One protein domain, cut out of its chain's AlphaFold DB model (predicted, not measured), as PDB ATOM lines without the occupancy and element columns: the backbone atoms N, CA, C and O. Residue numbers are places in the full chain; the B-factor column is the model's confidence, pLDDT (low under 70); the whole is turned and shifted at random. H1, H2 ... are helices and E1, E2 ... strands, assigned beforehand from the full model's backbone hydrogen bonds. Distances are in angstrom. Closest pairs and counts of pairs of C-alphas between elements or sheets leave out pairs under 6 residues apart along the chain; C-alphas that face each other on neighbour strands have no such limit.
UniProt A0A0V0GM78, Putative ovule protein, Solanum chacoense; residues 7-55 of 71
ATOM      1  N   LEU A   7     217.301 401.071 433.383       89.81
ATOM      2  CA  LEU A   7     216.575 402.279 432.995       89.81
ATOM      3  C   LEU A   7     216.843 403.372 434.026       89.81
ATOM      4  O   LEU A   7     216.621 403.160 435.218       89.81
ATOM      5  N   THR A   8     217.264 404.545 433.566       89.00
ATOM      6  CA  THR A   8     217.433 405.726 434.419       89.00
ATOM      7  C   THR A   8     216.544 406.854 433.919       89.00
ATOM      8  O   THR A   8     216.721 407.350 432.806       89.00
ATOM      9  N   GLY A   9     215.594 407.260 434.762       87.69
ATOM     10  CA  GLY A   9     214.802 408.470 434.572       87.69
ATOM     11  C   GLY A   9     215.559 409.694 435.089       87.69
ATOM     12  O   GLY A   9     216.010 409.688 436.232       87.69
ATOM     13  N   VAL A  10     215.699 410.733 434.270       85.50
ATOM     14  CA  VAL A  10     216.417 411.972 434.595       85.50
ATOM     15  C   VAL A  10     215.472 413.168 434.513       85.50
ATOM     16  O   VAL A  10     214.724 413.316 433.551       85.50
ATOM     17  N   TYR A  11     215.546 414.060 435.497       82.19
ATOM     18  CA  TYR A  11     214.953 415.392 435.410       82.19
ATOM     19  C   TYR A  11     216.037 416.443 435.630       82.19
ATOM     20  O   TYR A  11     216.674 416.461 436.688       82.19
ATOM     21  N   ALA A  12     216.295 417.274 434.621       74.88
ATOM     22  CA  ALA A  12     217.419 418.196 434.630       74.88
ATOM     23  C   ALA A  12     217.126 419.545 435.283       74.88
ATOM     24  O   ALA A  12     215.977 419.953 435.132       74.88
ATOM     25  N   PRO A  13     218.033 420.313 435.964       68.94
ATOM     26  CA  PRO A  13     217.592 421.617 436.404       68.94
ATOM     27  C   PRO A  13     217.696 422.550 435.199       68.94
ATOM     28  O   PRO A  13     218.276 422.251 434.146       68.94
ATOM     29  N   HIS A  14     217.125 423.721 435.375       65.56
ATOM     30  CA  HIS A  14     217.037 424.698 434.315       65.56
ATOM     31  C   HIS A  14     218.395 425.370 434.013       65.56
ATOM     32  O   HIS A  14     218.626 425.816 432.886       65.56
ATOM     33  N   THR A  15     219.325 425.431 434.980       64.81
ATOM     34  CA  THR A  15     220.550 426.238 434.848       64.81
ATOM     35  C   THR A  15     221.691 425.524 434.111       64.81
ATOM     36  O   THR A  15     221.760 424.300 434.026       64.81
ATOM     37  N   ARG A  16     222.597 426.313 433.519       62.16
ATOM     38  CA  ARG A  16     223.692 425.830 432.659       62.16
ATOM     39  C   ARG A  16     224.832 425.159 433.432       62.16
ATOM     40  O   ARG A  16     225.397 424.197 432.923       62.16
ATOM     41  N   THR A  17     225.170 425.652 434.622       63.50
ATOM     42  CA  THR A  17     226.262 425.096 435.445       63.50
ATOM     43  C   THR A  17     225.904 423.698 435.942       63.50
ATOM     44  O   THR A  17     226.670 422.761 435.746       63.50
ATOM     45  N   GLU A  18     224.676 423.526 436.432       64.06
ATOM     46  CA  GLU A  18     224.191 422.246 436.963       64.06
ATOM     47  C   GLU A  18     223.991 421.176 435.867       64.06
ATOM     48  O   GLU A  18     223.866 419.984 436.147       64.06
ATOM     49  N   LYS A  19     223.953 421.572 434.584       68.00
ATOM     50  CA  LYS A  19     223.881 420.627 433.457       68.00
ATOM     51  C   LYS A  19     225.194 419.873 433.255       68.00
ATOM     52  O   LYS A  19     225.130 418.685 432.961       68.00
ATOM     53  N   LEU A  20     226.350 420.533 433.395       69.69
ATOM     54  CA  LEU A  20     227.662 419.882 433.255       69.69
ATOM     55  C   LEU A  20     227.891 418.867 434.375       69.69
ATOM     56  O   LEU A  20     228.208 417.718 434.083       69.69
ATOM     57  N   GLU A  21     227.622 419.273 435.616       71.75
ATOM     58  CA  GLU A  21     227.709 418.402 436.794       71.75
ATOM     59  C   GLU A  21     226.805 417.170 436.636       71.75
ATOM     60  O   GLU A  21     227.234 416.046 436.887       71.75
ATOM     61  N   ARG A  22     225.596 417.325 436.074       73.50
ATOM     62  CA  ARG A  22     224.752 416.158 435.790       73.50
ATOM     63  C   ARG A  22     225.350 415.199 434.759       73.50
ATOM     64  O   ARG A  22     225.153 413.991 434.880       73.50
ATOM     65  N   TRP A  23     225.986 415.682 433.693       78.31
ATOM     66  CA  TRP A  23     226.529 414.760 432.686       78.31
ATOM     67  C   TRP A  23     227.583 413.829 433.296       78.31
ATOM     68  O   TRP A  23     227.642 412.658 432.916       78.31
ATOM     69  N   GLU A  24     228.335 414.315 434.285       83.62
ATOM     70  CA  GLU A  24     229.262 413.508 435.081       83.62
ATOM     71  C   GLU A  24     228.518 412.488 435.958       83.62
ATOM     72  O   GLU A  24     228.871 411.309 435.961       83.62
ATOM     73  N   GLU A  25     227.424 412.884 436.617       84.94
ATOM     74  CA  GLU A  25     226.577 411.964 437.394       84.94
ATOM     75  C   GLU A  25     225.960 410.854 436.523       84.94
ATOM     76  O   GLU A  25     225.967 409.679 436.892       84.94
ATOM     77  N   ILE A  26     225.449 411.199 435.336       85.75
ATOM     78  CA  ILE A  26     224.889 410.236 434.376       85.75
ATOM     79  C   ILE A  26     225.985 409.281 433.882       85.75
ATOM     80  O   ILE A  26     225.736 408.080 433.748       85.75
ATOM     81  N   ALA A  27     227.197 409.783 433.634       86.38
ATOM     82  CA  ALA A  27     228.336 408.948 433.266       86.38
ATOM     83  C   ALA A  27     228.710 407.968 434.391       86.38
ATOM     84  O   ALA A  27     228.915 406.789 434.114       86.38
ATOM     85  N   ALA A  28     228.690 408.401 435.654       88.25
ATOM     86  CA  ALA A  28     228.918 407.515 436.795       88.25
ATOM     87  C   ALA A  28     227.842 406.413 436.907       88.25
ATOM     88  O   ALA A  28     228.156 405.254 437.168       88.25
ATOM     89  N   VAL A  29     226.569 406.727 436.631       86.88
ATOM     90  CA  VAL A  29     225.483 405.723 436.611       86.88
ATOM     91  C   VAL A  29     225.685 404.688 435.501       86.88
ATOM     92  O   VAL A  29     225.393 403.506 435.703       86.88
ATOM     93  N   ARG A  30     226.225 405.088 434.342       86.31
ATOM     94  CA  ARG A  30     226.563 404.149 433.261       86.31
ATOM     95  C   ARG A  30     227.571 403.098 433.714       86.31
ATOM     96  O   ARG A  30     227.423 401.938 433.342       86.31
ATOM     97  N   GLU A  31     228.577 403.480 434.495       89.69
ATOM     98  CA  GLU A  31     229.607 402.550 434.984       89.69
ATOM     99  C   GLU A  31     229.029 401.461 435.900       89.69
ATOM    100  O   GLU A  31     229.569 400.357 435.971       89.69
ATOM    101  N   LEU A  32     227.884 401.729 436.533       86.94
ATOM    102  CA  LEU A  32     227.156 400.771 437.368       86.94
ATOM    103  C   LEU A  32     226.259 399.816 436.558       86.94
ATOM    104  O   LEU A  32     225.762 398.823 437.093       86.94
ATOM    105  N   CYS A  33     226.041 400.090 435.270       87.31
ATOM    106  CA  CYS A  33     225.136 399.333 434.412       87.31
ATOM    107  C   CYS A  33     225.910 398.297 433.573       87.31
ATOM    108  O   CYS A  33     226.470 398.611 432.525       87.31
ATOM    109  N   GLY A  34     225.896 397.029 434.002       87.56
ATOM    110  CA  GLY A  34     226.592 395.910 433.336       87.56
ATOM    111  C   GLY A  34     225.894 395.320 432.099       87.56
ATOM    112  O   GLY A  34     226.295 394.267 431.608       87.56
ATOM    113  N   GLY A  35     224.829 395.955 431.612       88.19
ATOM    114  CA  GLY A  35     223.998 395.492 430.499       88.19
ATOM    115  C   GLY A  35     223.395 396.675 429.741       88.19
ATOM    116  O   GLY A  35     223.750 397.823 430.021       88.19
ATOM    117  N   PRO A  36     222.493 396.442 428.772       90.75
ATOM    118  CA  PRO A  36     221.882 397.536 428.032       90.75
ATOM    119  C   PRO A  36     221.192 398.523 428.961       90.75
ATOM    120  O   PRO A  36     220.462 398.135 429.877       90.75
ATOM    121  N   TRP A  37     221.439 399.799 428.700       92.25
ATOM    122  CA  TRP A  37     220.999 400.895 429.540       92.25
ATOM    123  C   TRP A  37     220.314 401.957 428.698       92.25
ATOM    124  O   TRP A  37     220.835 402.375 427.663       92.25
ATOM    125  N   ILE A  38     219.140 402.373 429.157       91.62
ATOM    126  CA  ILE A  38     218.345 403.432 428.551       91.62
ATOM    127  C   ILE A  38     218.256 404.578 429.554       91.62
ATOM    128  O   ILE A  38     217.891 404.378 430.713       91.62
ATOM    129  N   THR A  39     218.547 405.787 429.091       88.38
ATOM    130  CA  THR A  39     218.270 407.022 429.822       88.38
ATOM    131  C   THR A  39     217.065 407.715 429.197       88.38
ATOM    132  O   THR A  39     216.951 407.805 427.975       88.38
ATOM    133  N   CYS A  40     216.130 408.183 430.020       87.69
ATOM    134  CA  CYS A  40     214.942 408.899 429.558       87.69
ATOM    135  C   CYS A  40     214.571 410.030 430.522       87.69
ATOM    136  O   CYS A  40     214.955 410.001 431.686       87.69
ATOM    137  N   GLY A  41     213.821 411.024 430.045       86.06
ATOM    138  CA  GLY A  41     213.319 412.126 430.866       86.06
ATOM    139  C   GLY A  41     213.539 413.502 430.239       86.06
ATOM    140  O   GLY A  41     213.795 413.606 429.039       86.06
ATOM    141  N   ASP A  42     213.394 414.551 431.045       81.56
ATOM    142  CA  ASP A  42     213.519 415.942 430.606       81.56
ATOM    143  C   ASP A  42     214.914 416.467 430.948       81.56
ATOM    144  O   ASP A  42     215.262 416.643 432.114       81.56
ATOM    145  N   PHE A  43     215.723 416.700 429.917       79.69
ATOM    146  CA  PHE A  43     217.093 417.186 430.067       79.69
ATOM    147  C   PHE A  43     217.189 418.717 430.092       79.69
ATOM    148  O   PHE A  43     218.291 419.253 430.237       79.69
ATOM    149  N   ASN A  44     216.061 419.432 429.976       75.62
ATOM    150  CA  ASN A  44     216.002 420.892 429.909       75.62
ATOM    151  C   ASN A  44     217.016 421.477 428.903       75.62
ATOM    152  O   ASN A  44     217.536 422.580 429.084       75.62
ATOM    153  N   CYS A  45     217.350 420.730 427.844       67.50
ATOM    154  CA  CYS A  45     218.248 421.185 426.788       67.50
ATOM    155  C   CYS A  45     217.524 422.254 425.969       67.50
ATOM    156  O   CYS A  45     216.459 421.991 425.411       67.50
ATOM    157  N   HIS A  46     218.094 423.456 425.884       64.00
ATOM    158  CA  HIS A  46     217.565 424.461 424.969       64.00
ATOM    159  C   HIS A  46     217.742 423.939 423.542       64.00
ATOM    160  O   HIS A  46     218.823 423.478 423.176       64.00
ATOM    161  N   ALA A  47     216.666 423.966 422.757       55.16
ATOM    162  CA  ALA A  47     216.738 423.598 421.355       55.16
ATOM    163  C   ALA A  47     217.734 424.532 420.631       55.16
ATOM    164  O   ALA A  47     217.687 425.747 420.863       55.16
ATOM    165  N   PRO A  48     218.572 424.007 419.718       54.78
ATOM    166  CA  PRO A  48     219.544 424.795 418.952       54.78
ATOM    167  C   PRO A  48     218.940 426.016 418.242       54.78
ATOM    168  O   PRO A  48     219.623 427.004 417.997       54.78
ATOM    169  N   SER A  49     217.641 425.972 417.927       54.06
ATOM    170  CA  SER A  49     216.951 427.015 417.165       54.06
ATOM    171  C   SER A  49     216.694 428.314 417.931       54.06
ATOM    172  O   SER A  49     216.334 429.302 417.301       54.06
ATOM    173  N   LEU A  50     216.814 428.323 419.263       53.56
ATOM    174  CA  LEU A  50     216.546 429.516 420.080       53.56
ATOM    175  C   LEU A  50     217.823 430.216 420.556       53.56
ATOM    176  O   LEU A  50     217.789 431.419 420.793       53.56
ATOM    177  N   TYR A  51     218.938 429.485 420.650       53.25
ATOM    178  CA  TYR A  51     220.223 430.004 421.119       53.25
ATOM    179  C   TYR A  51     221.383 429.316 420.384       53.25
ATOM    180  O   TYR A  51     221.970 428.358 420.898       53.25
ATOM    181  N   PRO A  52     221.712 429.769 419.164       52.47
ATOM    182  CA  PRO A  52     222.711 429.123 418.317       52.47
ATOM    183  C   PRO A  52     224.126 429.156 418.913       52.47
ATOM    184  O   PRO A  52     224.919 428.270 418.612       52.47
ATOM    185  N   GLU A  53     224.462 430.102 419.804       54.31
ATOM    186  CA  GLU A  53     225.766 430.083 420.488       54.31
ATOM    187  C   GLU A  53     225.876 429.040 421.616       54.31
ATOM    188  O   GLU A  53     226.962 428.833 422.160       54.31
ATOM    189  N   GLN A  54     224.769 428.390 421.988       51.50
ATOM    190  CA  GLN A  54     224.728 427.301 422.976       51.50
ATOM    191  C   GLN A  54     224.532 425.927 422.329       51.50
ATOM    192  O   GLN A  54     224.261 424.943 423.023       51.50
ATOM    193  N   ASP A  55     224.691 425.854 421.007       49.72
ATOM    194  CA  ASP A  55     224.525 424.632 420.246       49.72
ATOM    195  C   ASP A  55     225.675 423.645 420.504       49.72
ATOM    196  O   ASP A  55     226.814 423.832 420.080       49.72
TER     197      ASP A  55
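This is residues 7 to 55 of the 71 residues of the protein "Putative ovule protein" of Solanum chacoense (UniProt A0A0V0GM78). Two parallel strands, E1 and E2, form a small sheet, and one helix, H1, runs back loosely over one face of it. After E2 a tail without named elements extends the length, and its residues 48 to 53 stick out. The printed part has 49 residues, in the order E1, H1, E2, class mixed; it is loose, with a radius of gyration of the C-alphas of 12.5 A and spans of 37 by 18 by 16 A.

Look first at E1, residues 7 to 11, and E2, residues 37 to 42: they are parallel neighbours at 21 degrees. C-alphas 8 and 39 face each other at 4.8 A; N 10 and O 40, 2.8 A apart, are within hydrogen-bond range. H1, residues 17 to 31, comes closest to E2 at the C-alphas of Arg 30 and Trp 37, 7.4 A. E1 and H1 are near each other, with 6 pairs of C-alphas within 10 A. E1, H1, E2 make a strand-helix-strand unit, parallel strands with a helix between, its crossover right-handed. In H1, 10 of 11 O i to N i+4 pairs are within range.

Find C-alpha 7 at (216.575, 402.279, 432.995), where E1 begins. H1 runs 22.8 A from C-alpha 17, and E2 runs 16.8 A to C-alpha 42 at (213.519, 415.942, 430.606).

The farthest C-alphas, Gly 34 and Leu 50, are 37.5 A apart. The printed part has no cut, and both links are tight. Residues 13 to 20 and 45 to 55 have pLDDT under 70.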